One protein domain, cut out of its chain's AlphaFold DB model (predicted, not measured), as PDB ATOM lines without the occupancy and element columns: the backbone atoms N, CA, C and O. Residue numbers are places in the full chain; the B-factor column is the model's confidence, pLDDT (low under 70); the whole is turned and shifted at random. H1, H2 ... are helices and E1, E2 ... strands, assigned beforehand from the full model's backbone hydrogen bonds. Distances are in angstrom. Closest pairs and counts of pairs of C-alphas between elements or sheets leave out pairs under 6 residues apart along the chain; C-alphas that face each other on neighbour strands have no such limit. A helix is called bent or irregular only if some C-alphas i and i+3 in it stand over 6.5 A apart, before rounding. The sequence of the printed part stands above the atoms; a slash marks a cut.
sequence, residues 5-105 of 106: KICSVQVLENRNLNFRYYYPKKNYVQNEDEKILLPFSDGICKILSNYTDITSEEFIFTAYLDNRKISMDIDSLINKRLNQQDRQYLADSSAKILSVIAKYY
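This is residues 5 to 105 of the 106 residues of an uncharacterized protein of Desulfosporosinus sp. BRH_c37 (UniProt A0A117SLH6). One antiparallel sheet of four strands forms a wall, with two long helices, H1 and H3, side by side over one face and the other face bare. The helices run slantwise to the strands beneath them, and the short helix H2 sits by the end of H1. The printed part has 101 residues with three named helices and four named strands, in the order E1 E2 H1 E3 E4 H2 H3; the sheet's order is E2 - E1 - E3 - E4, and the class is mixed, helices and strands. The whole is compact, with a radius of gyration of the C-alphas of 13.3 A and spans of 37 by 30 by 19 A.

Find C-alpha 5 at (108.339, 2.371, 4.263); from there E1 runs to residue 11, 17.4 A. E2 is residues 17 to 21. H1, residues 31 to 54, begins at C-alpha 31 at (127.055, 12.678, 6.088) and measures 34.8 A; it has a kink of 37 degrees near residue 48 and is irregular, with C-alphas 50 and 53 7.7 A apart. E3 is residues 59 to 66, 19.0 A, E4 residues 69 to 74, and H2 residues 76 to 81. H3, residues 84 to 104, runs 31.2 A to C-alpha 104 at (115.301, 12.274, -1.444).

Look first at the hairpin E1 and E2, where N 10 and O 18 are 2.9 A apart, within hydrogen-bond range. E1 also pairs with E3, N 9 to O 61 at 2.9 A, and the hairpin E3 and E4 has N 64 and O 71 at 2.8 A. E2, H1 and E3 form a split strand-helix-strand unit, two strands running the same way with E1 between them in the sheet, and its crossover is left-handed. H1 and H3 are on the same face, making two layers, helices on one face of a sheet. H1 lies over E2 and E1 at a height over the sheet of 8.2 A; its closest C-alphas with E2 are Phe 19 and Ser 41, 6.3 A. H3 lies over E4 and, only just, E3, with 3 of its C-alphas falling there; its height is 8.3 A. H1 and H3 touch, closest at the C-alphas of Phe 40 and Ser 93, 5.4 A, and run opposite ways at a shallow tilt of 34 degrees, only just short of steep. H2 only grazes the sheet, with residues 76 to 80. H1 touches H2 with residues 48 to 54 alone, closest at the C-alphas of Tyr 51 and Ile 78, 6.1 A. The O i to N i+4 pairs within hydrogen-bond range are 14 of 20 in H1, 1 of 2 in H2 and 15 of 17 in H3.

The C-alphas of Asn 27 and Lys 80 are the two farthest apart, 38.2 A. The printed part has no cut and no long link. Its mean pLDDT is 89.2; residues 25 to 30, in the short link from E2 to H1, are under 70.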
ATOM      1  N   LYS A   5     107.528   2.685   3.080       91.50
ATOM      2  CA  LYS A   5     108.339   2.371   4.263       91.50
ATOM      3  C   LYS A   5     109.357   3.491   4.512       91.50
ATOM      4  O   LYS A   5     110.022   3.933   3.582       91.50
ATOM      5  N   ILE A   6     109.454   3.950   5.757       92.25
ATOM      6  CA  ILE A   6     110.328   5.051   6.195       92.25
ATOM      7  C   ILE A   6     111.548   4.471   6.905       92.25
ATOM      8  O   ILE A   6     112.694   4.716   6.524       92.25
ATOM      9  N   CYS A   7     111.290   3.674   7.939       94.50
ATOM     10  CA  CYS A   7     112.303   3.001   8.735       94.50
ATOM     11  C   CYS A   7     111.757   1.710   9.353       94.50
ATOM     12  O   CYS A   7     110.546   1.493   9.397       94.50
ATOM     13  N   SER A   8     112.652   0.838   9.810       96.62
ATOM     14  CA  SER A   8     112.284  -0.354  10.575       96.62
ATOM     15  C   SER A   8     113.390  -0.806  11.512       96.62
ATOM     16  O   SER A   8     114.560  -0.514  11.268       96.62
ATOM     17  N   VAL A   9     113.015  -1.602  12.510       97.38
ATOM     18  CA  VAL A   9     113.943  -2.300  13.399       97.38
ATOM     19  C   VAL A   9     113.772  -3.803  13.243       97.38
ATOM     20  O   VAL A   9     112.670  -4.331  13.382       97.38
ATOM     21  N   GLN A  10     114.884  -4.464  12.945       96.31
ATOM     22  CA  GLN A  10     115.004  -5.912  12.829       96.31
ATOM     23  C   GLN A  10     115.769  -6.458  14.039       96.31
ATOM     24  O   GLN A  10     116.778  -5.873  14.438       96.31
ATOM     25  N   VAL A  11     115.324  -7.579  14.591       93.94
ATOM     26  CA  VAL A  11     116.030  -8.338  15.624       93.94
ATOM     27  C   VAL A  11     116.939  -9.355  14.935       93.94
ATOM     28  O   VAL A  11     116.495 -10.134  14.097       93.94
ATOM     29  N   LEU A  12     118.227  -9.329  15.266       91.31
ATOM     30  CA  LEU A  12     119.227 -10.280  14.776       91.31
ATOM     31  C   LEU A  12     119.372 -11.467  15.743       91.31
ATOM     32  O   LEU A  12     118.941 -11.390  16.892       91.31
ATOM     33  N   GLU A  13     120.056 -12.533  15.312       82.94
ATOM     34  CA  GLU A  13     120.228 -13.797  16.063       82.94
ATOM     35  C   GLU A  13     120.749 -13.621  17.506       82.94
ATOM     36  O   GLU A  13     120.418 -14.411  18.386       82.94
ATOM     37  N   ASN A  14     121.472 -12.533  17.794       84.06
ATOM     38  CA  ASN A  14     122.006 -12.222  19.127       84.06
ATOM     39  C   ASN A  14     121.138 -11.243  19.937       84.06
ATOM     40  O   ASN A  14     121.644 -10.583  20.840       84.06
ATOM     41  N   ARG A  15     119.859 -11.071  19.575       84.25
ATOM     42  CA  ARG A  15     118.957 -10.020  20.099       84.25
ATOM     43  C   ARG A  15     119.453  -8.590  19.867       84.25
ATOM     44  O   ARG A  15     118.907  -7.635  20.418       84.25
ATOM     45  N   ASN A  16     120.462  -8.438  19.015       89.19
ATOM     46  CA  ASN A  16     120.930  -7.142  18.562       89.19
ATOM     47  C   ASN A  16     119.888  -6.526  17.638       89.19
ATOM     48  O   ASN A  16     119.304  -7.210  16.797       89.19
ATOM     49  N   LEU A  17     119.689  -5.222  17.774       94.69
ATOM     50  CA  LEU A  17     118.776  -4.480  16.926       94.69
ATOM     51  C   LEU A  17     119.518  -3.894  15.733       94.69
ATOM     52  O   LEU A  17     120.575  -3.284  15.878       94.69
ATOM     53  N   ASN A  18     118.934  -4.058  14.555       95.38
ATOM     54  CA  ASN A  18     119.394  -3.438  13.327       95.38
ATOM     55  C   ASN A  18     118.355  -2.423  12.852       95.38
ATOM     56  O   ASN A  18     117.257  -2.792  12.421       95.38
ATOM     57  N   PHE A  19     118.712  -1.143  12.925       95.75
ATOM     58  CA  PHE A  19     117.886  -0.059  12.417       95.75
ATOM     59  C   PHE A  19     118.131   0.145  10.923       95.75
ATOM     60  O   PHE A  19     119.272   0.240  10.475       95.75
ATOM     61  N   ARG A  20     117.061   0.270  10.135       92.69
ATOM     62  CA  ARG A  20     117.152   0.526   8.693       92.69
ATOM     63  C   ARG A  20     116.350   1.754   8.298       92.69
ATOM     64  O   ARG A  20     115.173   1.854   8.632       92.69
ATOM     65  N   TYR A  21     116.977   2.628   7.517       90.75
ATOM     66  CA  TYR A  21     116.326   3.716   6.786       90.75
ATOM     67  C   TYR A  21     115.995   3.274   5.361       90.75
ATOM     68  O   TYR A  21     116.749   2.513   4.748       90.75
ATOM     69  N   TYR A  22     114.901   3.790   4.810       88.38
ATOM     70  CA  TYR A  22     114.476   3.494   3.445       88.38
ATOM     71  C   TYR A  22     114.553   4.750   2.582       88.38
ATOM     72  O   TYR A  22     113.627   5.557   2.538       88.38
ATOM     73  N   TYR A  23     115.682   4.898   1.887       82.81
ATOM     74  CA  TYR A  23     115.890   5.962   0.909       82.81
ATOM     75  C   TYR A  23     115.467   5.503  -0.493       82.81
ATOM     76  O   TYR A  23     115.878   4.422  -0.922       82.81
ATOM     77  N   PRO A  24     114.734   6.330  -1.251       71.50
ATOM     78  CA  PRO A  24     114.365   6.033  -2.637       71.50
ATOM     79  C   PRO A  24     115.569   6.103  -3.589       71.50
ATOM     80  O   PRO A  24     115.611   5.391  -4.588       71.50
ATOM     81  N   LYS A  25     116.573   6.935  -3.277       69.06
ATOM     82  CA  LYS A  25     117.806   7.115  -4.055       69.06
ATOM     83  C   LYS A  25     119.012   6.974  -3.115       69.06
ATOM     84  O   LYS A  25     119.414   7.938  -2.473       69.06
ATOM     85  N   LYS A  26     119.588   5.767  -3.019       59.00
ATOM     86  CA  LYS A  26     120.693   5.434  -2.084       59.00
ATOM     87  C   LYS A  26     121.965   6.284  -2.249       59.00
ATOM     88  O   LYS A  26     122.736   6.380  -1.305       59.00
ATOM     89  N   ASN A  27     122.182   6.909  -3.407       58.66
ATOM     90  CA  ASN A  27     123.454   7.562  -3.746       58.66
ATOM     91  C   ASN A  27     123.626   8.987  -3.185       58.66
ATOM     92  O   ASN A  27     124.622   9.628  -3.502       58.66
ATOM     93  N   TYR A  28     122.675   9.499  -2.397       57.28
ATOM     94  CA  TYR A  28     122.658  10.912  -1.998       57.28
ATOM     95  C   TYR A  28     122.672  11.172  -0.492       57.28
ATOM     96  O   TYR A  28     122.646  12.339  -0.117       57.28
ATOM     97  N   VAL A  29     122.724  10.146   0.367       62.50
ATOM     98  CA  VAL A  29     122.728  10.378   1.821       62.50
ATOM     99  C   VAL A  29     123.983  11.171   2.188       62.50
ATOM    100  O   VAL A  29     125.099  10.659   2.123       62.50
ATOM    101  N   GLN A  30     123.804  12.449   2.512       68.19
ATOM    102  CA  GLN A  30     124.903  13.301   2.947       68.19
ATOM    103  C   GLN A  30     125.266  12.935   4.390       68.19
ATOM    104  O   GLN A  30     124.377  12.726   5.215       68.19
ATOM    105  N   ASN A  31     126.561  12.931   4.723       74.31
ATOM    106  CA  ASN A  31     127.055  12.678   6.088       74.31
ATOM    107  C   ASN A  31     126.366  13.554   7.159       74.31
ATOM    108  O   ASN A  31     126.328  13.201   8.334       74.31
ATOM    109  N   GLU A  32     125.842  14.720   6.778       79.75
ATOM    110  CA  GLU A  32     125.105  15.618   7.669       79.75
ATOM    111  C   GLU A  32     123.718  15.086   8.049       79.75
ATOM    112  O   GLU A  32     123.304  15.229   9.197       79.75
ATOM    113  N   ASP A  33     123.022  14.424   7.124       86.25
ATOM    114  CA  ASP A  33     121.718  13.829   7.401       86.25
ATOM    115  C   ASP A  33     121.859  12.604   8.314       86.25
ATOM    116  O   ASP A  33     121.044  12.430   9.218       86.25
ATOM    117  N   GLU A  34     122.925  11.807   8.177       84.31
ATOM    118  CA  GLU A  34     123.203  10.710   9.116       84.31
ATOM    119  C   GLU A  34     123.415  11.212  10.545       84.31
ATOM    120  O   GLU A  34     122.874  10.626  11.482       84.31
ATOM    121  N   LYS A  35     124.121  12.337  10.730       87.56
ATOM    122  CA  LYS A  35     124.282  12.962  12.056       87.56
ATOM    123  C   LYS A  35     122.948  13.367  12.678       87.56
ATOM    124  O   LYS A  35     122.819  13.348  13.899       87.56
ATOM    125  N   ILE A  36     121.968  13.747  11.856       89.50
ATOM    126  CA  ILE A  36     120.615  14.060  12.320       89.50
ATOM    127  C   ILE A  36     119.860  12.773  12.641       89.50
ATOM    128  O   ILE A  36     119.142  12.740  13.630       89.50
ATOM    129  N   LEU A  37     119.998  11.737  11.817       91.88
ATOM    130  CA  LEU A  37     119.212  10.510  11.904       91.88
ATOM    131  C   LEU A  37     119.662   9.576  13.036       91.88
ATOM    132  O   LEU A  37     118.805   9.038  13.737       91.88
ATOM    133  N   LEU A  38     120.976   9.448  13.253       92.38
ATOM    134  CA  LEU A  38     121.599   8.570  14.253       92.38
ATOM    135  C   LEU A  38     120.968   8.689  15.656       92.38
ATOM    136  O   LEU A  38     120.528   7.673  16.190       92.38
ATOM    137  N   PRO A  39     120.807   9.893  16.244       95.06
ATOM    138  CA  PRO A  39     120.167  10.028  17.552       95.06
ATOM    139  C   PRO A  39     118.735   9.475  17.613       95.06
ATOM    140  O   PRO A  39     118.332   8.929  18.639       95.06
ATOM    141  N   PHE A  40     117.959   9.600  16.529       95.81
ATOM    142  CA  PHE A  40     116.581   9.099  16.483       95.81
ATOM    143  C   PHE A  40     116.539   7.584  16.275       95.81
ATOM    144  O   PHE A  40     115.721   6.922  16.916       95.81
ATOM    145  N   SER A  41     117.417   7.010  15.441       95.00
ATOM    146  CA  SER A  41     117.528   5.546  15.352       95.00
ATOM    147  C   SER A  41     117.963   4.930  16.667       95.00
ATOM    148  O   SER A  41     117.374   3.938  17.092       95.00
ATOM    149  N   ASP A  42     118.948   5.533  17.330       96.00
ATOM    150  CA  ASP A  42     119.480   5.031  18.594       96.00
ATOM    151  C   ASP A  42     118.420   5.108  19.690       96.00
ATOM    152  O   ASP A  42     118.251   4.162  20.457       96.00
ATOM    153  N   GLY A  43     117.645   6.196  19.726       96.44
ATOM    154  CA  GLY A  43     116.507   6.336  20.627       96.44
ATOM    155  C   GLY A  43     115.440   5.263  20.407       96.44
ATOM    156  O   GLY A  43     115.008   4.625  21.369       96.44
ATOM    157  N   ILE A  44     115.052   5.011  19.151       96.69
ATOM    158  CA  ILE A  44     114.094   3.947  18.813       96.69
ATOM    159  C   ILE A  44     114.642   2.578  19.241       96.69
ATOM    160  O   ILE A  44     113.949   1.829  19.931       96.69
ATOM    161  N   CYS A  45     115.891   2.255  18.893       96.56
ATOM    162  CA  CYS A  45     116.526   0.997  19.287       96.56
ATOM    163  C   CYS A  45     116.614   0.847  20.808       96.56
ATOM    164  O   CYS A  45     116.320  -0.222  21.323       96.56
ATOM    165  N   LYS A  46     116.954   1.907  21.544       95.94
ATOM    166  CA  LYS A  46     117.053   1.875  23.008       95.94
ATOM    167  C   LYS A  46     115.712   1.598  23.688       95.94
ATOM    168  O   LYS A  46     115.671   0.910  24.704       95.94
ATOM    169  N   ILE A  47     114.615   2.137  23.157       95.50
ATOM    170  CA  ILE A  47     113.275   1.808  23.660       95.50
ATOM    171  C   ILE A  47     112.982   0.335  23.377       95.50
ATOM    172  O   ILE A  47     112.604  -0.409  24.280       95.50
ATOM    173  N   LEU A  48     113.192  -0.097  22.133       95.19
ATOM    174  CA  LEU A  48     112.828  -1.437  21.680       95.19
ATOM    175  C   LEU A  48     113.724  -2.546  22.252       95.19
ATOM    176  O   LEU A  48     113.255  -3.672  22.408       95.19
ATOM    177  N   SER A  49     114.967  -2.245  22.643       94.31
ATOM    178  CA  SER A  49     115.890  -3.218  23.248       94.31
ATOM    179  C   SER A  49     115.386  -3.754  24.582       94.31
ATOM    180  O   SER A  49     115.756  -4.851  24.977       94.31
ATOM    181  N   ASN A  50     114.504  -3.015  25.261       92.38
ATOM    182  CA  ASN A  50     113.879  -3.464  26.505       92.38
ATOM    183  C   ASN A  50     112.832  -4.571  26.286       92.38
ATOM    184  O   ASN A  50     112.305  -5.117  27.255       92.38
ATOM    185  N   TYR A  51     112.500  -4.880  25.030       91.25
ATOM    186  CA  TYR A  51     111.406  -5.777  24.670       91.25
ATOM    187  C   TYR A  51     111.810  -6.875  23.672       91.25
ATOM    188  O   TYR A  51     110.954  -7.640  23.231       91.25
ATOM    189  N   THR A  52     113.095  -6.997  23.329       88.69
ATOM    190  CA  THR A  52     113.596  -8.010  22.377       88.69
ATOM    191  C   THR A  52     113.402  -9.444  22.861       88.69
ATOM    192  O   THR A  52     113.270 -10.353  22.051       88.69
ATOM    193  N   ASP A  53     113.328  -9.653  24.172       87.81
ATOM    194  CA  ASP A  53     113.169 -10.977  24.782       87.81
ATOM    195  C   ASP A  53     111.756 -11.557  24.643       87.81
ATOM    196  O   ASP A  53     111.550 -12.745  24.887       87.81
ATOM    197  N   ILE A  54     110.775 -10.716  24.307       84.75
ATOM    198  CA  ILE A  54     109.353 -11.077  24.312       84.75
ATOM    199  C   ILE A  54     108.695 -10.955  22.940       84.75
ATOM    200  O   ILE A  54     107.478 -11.088  22.849       84.75
ATOM    201  N   THR A  55     109.464 -10.669  21.895       83.19
ATOM    202  CA  THR A  55     108.952 -10.648  20.525       83.19
ATOM    203  C   THR A  55     108.950 -12.046  19.913       83.19
ATOM    204  O   THR A  55     109.804 -12.878  20.220       83.19
ATOM    205  N   SER A  56     107.981 -12.301  19.035       77.94
ATOM    206  CA  SER A  56     107.952 -13.479  18.159       77.94
ATOM    207  C   SER A  56     108.343 -13.159  16.715       77.94
ATOM    208  O   SER A  56     108.357 -14.056  15.874       77.94
ATOM    209  N   GLU A  57     108.605 -11.889  16.411       83.88
ATOM    210  CA  GLU A  57     108.792 -11.384  15.058       83.88
ATOM    211  C   GLU A  57     110.238 -10.951  14.816       83.88
ATOM    212  O   GLU A  57     110.912 -10.385  15.672       83.88
ATOM    213  N   GLU A  58     110.714 -11.188  13.595       88.38
ATOM    214  CA  GLU A  58     112.019 -10.703  13.149       88.38
ATOM    215  C   GLU A  58     112.034  -9.169  13.034       88.38
ATOM    216  O   GLU A  58     113.029  -8.520  13.346       88.38
ATOM    217  N   PHE A  59     110.922  -8.569  12.603       91.69
ATOM    218  CA  PHE A  59     110.760  -7.121  12.490       91.69
ATOM    219  C   PHE A  59     109.765  -6.634  13.529       91.69
ATOM    220  O   PHE A  59     108.569  -6.840  13.398       91.69
ATOM    221  N   ILE A  60     110.260  -5.925  14.535       95.56
ATOM    222  CA  ILE A  60     109.452  -5.537  15.697       95.56
ATOM    223  C   ILE A  60     108.856  -4.138  15.592       95.56
ATOM    224  O   ILE A  60     108.036  -3.736  16.415       95.56
ATOM    225  N   PHE A  61     109.313  -3.375  14.603       96.62
ATOM    226  CA  PHE A  61     108.896  -2.006  14.365       96.62
ATOM    227  C   PHE A  61     109.076  -1.658  12.892       96.62
ATOM    228  O   PHE A  61     110.148  -1.872  12.318       96.62
ATOM    229  N   THR A  62     108.058  -1.058  12.288       96.38
ATOM    230  CA  THR A  62     108.144  -0.408  10.983       96.38
ATOM    231  C   THR A  62     107.312   0.867  10.968       96.38
ATOM    232  O   THR A  62     106.141   0.849  11.332       96.38
ATOM    233  N   ALA A  63     107.879   1.960  10.460       95.31
ATOM    234  CA  ALA A  63     107.139   3.178  10.163       95.31
ATOM    235  C   ALA A  63     106.888   3.323   8.657       95.31
ATOM    236  O   ALA A  63     107.766   3.053   7.831       95.31
ATOM    237  N   TYR A  64     105.699   3.808   8.312       93.38
ATOM    238  CA  TYR A  64     105.235   4.050   6.954       93.38
ATOM    239  C   TYR A  64     104.685   5.467   6.807       93.38
ATOM    240  O   TYR A  64     104.040   5.994   7.714       93.38
ATOM    241  N   LEU A  65     104.872   6.052   5.628       89.31
ATOM    242  CA  LEU A  65     104.095   7.192   5.169       89.31
ATOM    243  C   LEU A  65     102.854   6.660   4.451       89.31
ATOM    244  O   LEU A  65     102.956   5.966   3.440       89.31
ATOM    245  N   ASP A  66     101.688   7.005   4.978       87.19
ATOM    246  CA  ASP A  66     100.378   6.615   4.469       87.19
ATOM    247  C   ASP A  66      99.518   7.877   4.342       87.19
ATOM    248  O   ASP A  66      99.152   8.494   5.342       87.19
ATOM    249  N   ASN A  67      99.246   8.314   3.110       82.44
ATOM    250  CA  ASN A  67      98.408   9.488   2.831       82.44
ATOM    251  C   ASN A  67      98.789  10.737   3.658       82.44
ATOM    252  O   ASN A  67      97.936  11.396   4.254       82.44
ATOM    253  N   ARG A  68     100.090  11.070   3.695       76.88
ATOM    254  CA  ARG A  68     100.682  12.182   4.477       76.88
ATOM    255  C   ARG A  68     100.616  12.027   6.001       76.88
ATOM    256  O   ARG A  68     100.985  12.956   6.715       76.88
ATOM    257  N   LYS A  69     100.181  10.876   6.510       86.69
ATOM    258  CA  LYS A  69     100.239  10.521   7.928       86.69
ATOM    259  C   LYS A  69     101.298   9.457   8.149       86.69
ATOM    260  O   LYS A  69     101.540   8.614   7.288       86.69
ATOM    261  N   ILE A  70     101.916   9.490   9.319       88.25
ATOM    262  CA  ILE A  70     102.826   8.428   9.728       88.25
ATOM    263  C   ILE A  70     101.994   7.350  10.392       88.25
ATOM    264  O   ILE A  70     101.265   7.614  11.347       88.25
ATOM    265  N   SER A  71     102.098   6.147   9.852       91.69
ATOM    266  CA  SER A  71     101.574   4.936  10.465       91.69
ATOM    267  C   SER A  71     102.747   4.113  10.963       91.69
ATOM    268  O   SER A  71     103.773   4.035  10.292       91.69
ATOM    269  N   MET A  72     102.601   3.489  12.123       93.44
ATOM    270  CA  MET A  72     103.597   2.565  12.648       93.44
ATOM    271  C   MET A  72     102.948   1.208  12.852       93.44
ATOM    272  O   MET A  72     101.788   1.127  13.253       93.44
ATOM    273  N   ASP A  73     103.716   0.174  12.569       94.12
ATOM    274  CA  ASP A  73     103.412  -1.203  12.899       94.12
ATOM    275  C   ASP A  73     104.464  -1.690  13.892       94.12
ATOM    276  O   ASP A  73     105.658  -1.432  13.714       94.12
ATOM    277  N   ILE A  74     104.012  -2.301  14.980       94.06
ATOM    278  CA  ILE A  74     104.846  -2.715  16.107       94.06
ATOM    279  C   ILE A  74     104.367  -4.095  16.529       94.06
ATOM    280  O   ILE A  74     103.155  -4.294  16.649       94.06
ATOM    281  N   ASP A  75     105.309  -4.994  16.823       94.69
ATOM    282  CA  ASP A  75     105.018  -6.313  17.387       94.69
ATOM    283  C   ASP A  75     103.962  -6.194  18.499       94.69
ATOM    284  O   ASP A  75     104.045  -5.347  19.400       94.69
ATOM    285  N   SER A  76     102.932  -7.035  18.421       92.62
ATOM    286  CA  SER A  76     101.750  -6.901  19.272       92.62
ATOM    287  C   SER A  76     102.038  -7.072  20.773       92.62
ATOM    288  O   SER A  76     101.337  -6.478  21.601       92.62
ATOM    289  N   LEU A  77     103.057  -7.854  21.148       93.12
ATOM    290  CA  LEU A  77     103.466  -8.079  22.536       93.12
ATOM    291  C   LEU A  77     104.219  -6.866  23.078       93.12
ATOM    292  O   LEU A  77     103.940  -6.426  24.198       93.12
ATOM    293  N   ILE A  78     105.089  -6.268  22.262       94.38
ATOM    294  CA  ILE A  78     105.752  -4.997  22.583       94.38
ATOM    295  C   ILE A  78     104.710  -3.885  22.704       94.38
ATOM    296  O   ILE A  78     104.656  -3.168  23.707       94.38
ATOM    297  N   ASN A  79     103.812  -3.786  21.724       93.38
ATOM    298  CA  ASN A  79     102.787  -2.755  21.666       93.38
ATOM    299  C   ASN A  79     101.838  -2.795  22.870       93.38
ATOM    300  O   ASN A  79     101.297  -1.763  23.237       93.38
ATOM    301  N   LYS A  80     101.632  -3.936  23.532       93.06
ATOM    302  CA  LYS A  80     100.838  -3.999  24.775       93.06
ATOM    303  C   LYS A  80     101.571  -3.438  25.996       93.06
ATOM    304  O   LYS A  80     100.914  -3.043  26.954       93.06
ATOM    305  N   ARG A  81     102.907  -3.407  25.977       93.94
ATOM    306  CA  ARG A  81     103.750  -2.986  27.110       93.94
ATOM    307  C   ARG A  81     104.323  -1.580  26.980       93.94
ATOM    308  O   ARG A  81     104.748  -1.020  27.988       93.94
ATOM    309  N   LEU A  82     104.328  -1.006  25.777       94.19
ATOM    310  CA  LEU A  82     104.751   0.377  25.569       94.19
ATOM    311  C   LEU A  82     103.849   1.345  26.343       94.19
ATOM    312  O   LEU A  82     102.622   1.359  26.164       94.19
ATOM    313  N   ASN A  83     104.469   2.193  27.160       95.31
ATOM    314  CA  ASN A  83     103.785   3.307  27.807       95.31
ATOM    315  C   ASN A  83     103.496   4.431  26.788       95.31
ATOM    316  O   ASN A  83     103.945   4.401  25.640       95.31
ATOM    317  N   GLN A  84     102.710   5.429  27.193       95.12
ATOM    318  CA  GLN A  84     102.326   6.531  26.308       95.12
ATOM    319  C   GLN A  84     103.525   7.374  25.843       95.12
ATOM    320  O   GLN A  84     103.552   7.799  24.690       95.12
ATOM    321  N   GLN A  85     104.510   7.598  26.715       96.44
ATOM    322  CA  GLN A  85     105.686   8.409  26.408       96.44
ATOM    323  C   GLN A  85     106.554   7.750  25.329       96.44
ATOM    324  O   GLN A  85     106.939   8.414  24.370       96.44
ATOM    325  N   ASP A  86     106.787   6.442  25.429       95.44
ATOM    326  CA  ASP A  86     107.563   5.690  24.444       95.44
ATOM    327  C   ASP A  86     106.847   5.652  23.092       95.44
ATOM    328  O   ASP A  86     107.469   5.876  22.057       95.44
ATOM    329  N   ARG A  87     105.520   5.453  23.076       94.25
ATOM    330  CA  ARG A  87     104.730   5.516  21.832       94.25
ATOM    331  C   ARG A  87     104.861   6.868  21.144       94.25
ATOM    332  O   ARG A  87     105.034   6.915  19.927       94.25
ATOM    333  N   GLN A  88     104.765   7.947  21.920       95.06
ATOM    334  CA  GLN A  88     104.902   9.301  21.401       95.06
ATOM    335  C   GLN A  88     106.311   9.519  20.844       95.06
ATOM    336  O   GLN A  88     106.456   9.974  19.713       95.06
ATOM    337  N   TYR A  89     107.342   9.089  21.574       95.69
ATOM    338  CA  TYR A  89     108.724   9.181  21.114       95.69
ATOM    339  C   TYR A  89     108.961   8.411  19.808       95.69
ATOM    340  O   TYR A  89     109.613   8.931  18.901       95.69
ATOM    341  N   LEU A  90     108.423   7.191  19.680       95.56
ATOM    342  CA  LEU A  90     108.513   6.401  18.448       95.56
ATOM    343  C   LEU A  90     107.848   7.130  17.269       95.56
ATOM    344  O   LEU A  90     108.425   7.180  16.179       95.56
ATOM    345  N   ALA A  91     106.680   7.743  17.484       93.62
ATOM    346  CA  ALA A  91     105.976   8.518  16.461       93.62
ATOM    347  C   ALA A  91     106.768   9.766  16.038       93.62
ATOM    348  O   ALA A  91     106.984   9.987  14.844       93.62
ATOM    349  N   ASP A  92     107.256  10.543  17.005       95.12
ATOM    350  CA  ASP A  92     108.002  11.781  16.763       95.12
ATOM    351  C   ASP A  92     109.346  11.506  16.082       95.12
ATOM    352  O   ASP A  92     109.720  12.182  15.119       95.12
ATOM    353  N   SER A  93     110.048  10.460  16.520       96.00
ATOM    354  CA  SER A  93     111.306  10.019  15.912       96.00
ATOM    355  C   SER A  93     111.085   9.561  14.473       96.00
ATOM    356  O   SER A  93     111.824   9.964  13.575       96.00
ATOM    357  N   SER A  94     110.017   8.800  14.218       94.56
ATOM    358  CA  SER A  94     109.625   8.405  12.858       94.56
ATOM    359  C   SER A  94     109.317   9.609  11.975       94.56
ATOM    360  O   SER A  94     109.711   9.639  10.809       94.56
ATOM    361  N   ALA A  95     108.654  10.630  12.524       93.44
ATOM    362  CA  ALA A  95     108.359  11.867  11.811       93.44
ATOM    363  C   ALA A  95     109.609  12.658  11.474       93.44
ATOM    364  O   ALA A  95     109.750  13.168  10.358       93.44
ATOM    365  N   LYS A  96     110.552  12.720  12.411       94.50
ATOM    366  CA  LYS A  96     111.814  13.396  12.177       94.50
ATOM    367  C   LYS A  96     112.640  12.682  11.115       94.50
ATOM    368  O   LYS A  96     113.120  13.342  10.194       94.50
ATOM    369  N   ILE A  97     112.724  11.356  11.183       93.31
ATOM    370  CA  ILE A  97     113.369  10.538  10.156       93.31
ATOM    371  C   ILE A  97     112.711  10.783   8.797       93.31
ATOM    372  O   ILE A  97     113.406  11.107   7.835       93.31
ATOM    373  N   LEU A  98     111.377  10.732   8.719       91.38
ATOM    374  CA  LEU A  98     110.652  11.027   7.483       91.38
ATOM    375  C   LEU A  98     111.011  12.406   6.924       91.38
ATOM    376  O   LEU A  98     111.230  12.517   5.726       91.38
ATOM    377  N   SER A  99     111.092  13.442   7.763       91.00
ATOM    378  CA  SER A  99     111.403  14.805   7.306       91.00
ATOM    379  C   SER A  99     112.763  14.911   6.605       91.00
ATOM    380  O   SER A  99     112.929  15.726   5.699       91.00
ATOM    381  N   VAL A 100     113.721  14.065   6.992       90.25
ATOM    382  CA  VAL A 100     115.039  13.979   6.355       90.25
ATOM    383  C   VAL A 100     114.955  13.139   5.085       90.25
ATOM    384  O   VAL A 100     115.379  13.595   4.027       90.25
ATOM    385  N   ILE A 101     114.351  11.947   5.153       86.50
ATOM    386  CA  ILE A 101     114.254  11.044   3.996       86.50
ATOM    387  C   ILE A 101     113.406  11.677   2.871       86.50
ATOM    388  O   ILE A 101     113.703  11.490   1.692       86.50
ATOM    389  N   ALA A 102     112.401  12.491   3.207       86.06
ATOM    390  CA  ALA A 102     111.548  13.222   2.265       86.06
ATOM    391  C   ALA A 102     112.341  14.055   1.242       86.06
ATOM    392  O   ALA A 102     111.914  14.147   0.093       86.06
ATOM    393  N   LYS A 103     113.517  14.585   1.618       84.88
ATOM    394  CA  LYS A 103     114.421  15.330   0.719       84.88
ATOM    395  C   LYS A 103     114.859  14.518  -0.507       84.88
ATOM    396  O   LYS A 103     115.240  15.088  -1.520       84.88
ATOM    397  N   TYR A 104     114.824  13.191  -0.410       81.75
ATOM    398  CA  TYR A 104     115.301  12.274  -1.444       81.75
ATOM    399  C   TYR A 104     114.186  11.758  -2.363       81.75
ATOM    400  O   TYR A 104     114.480  11.075  -3.345       81.75
ATOM    401  N   TYR A 105     112.920  12.059  -2.053       72.38
ATOM    402  CA  TYR A 105     111.756  11.648  -2.849       72.38
ATOM    403  C   TYR A 105     111.396  12.632  -3.978       72.38
ATOM    404  O   TYR A 105     110.500  12.338  -4.766       72.38
TER     405      TYR A 105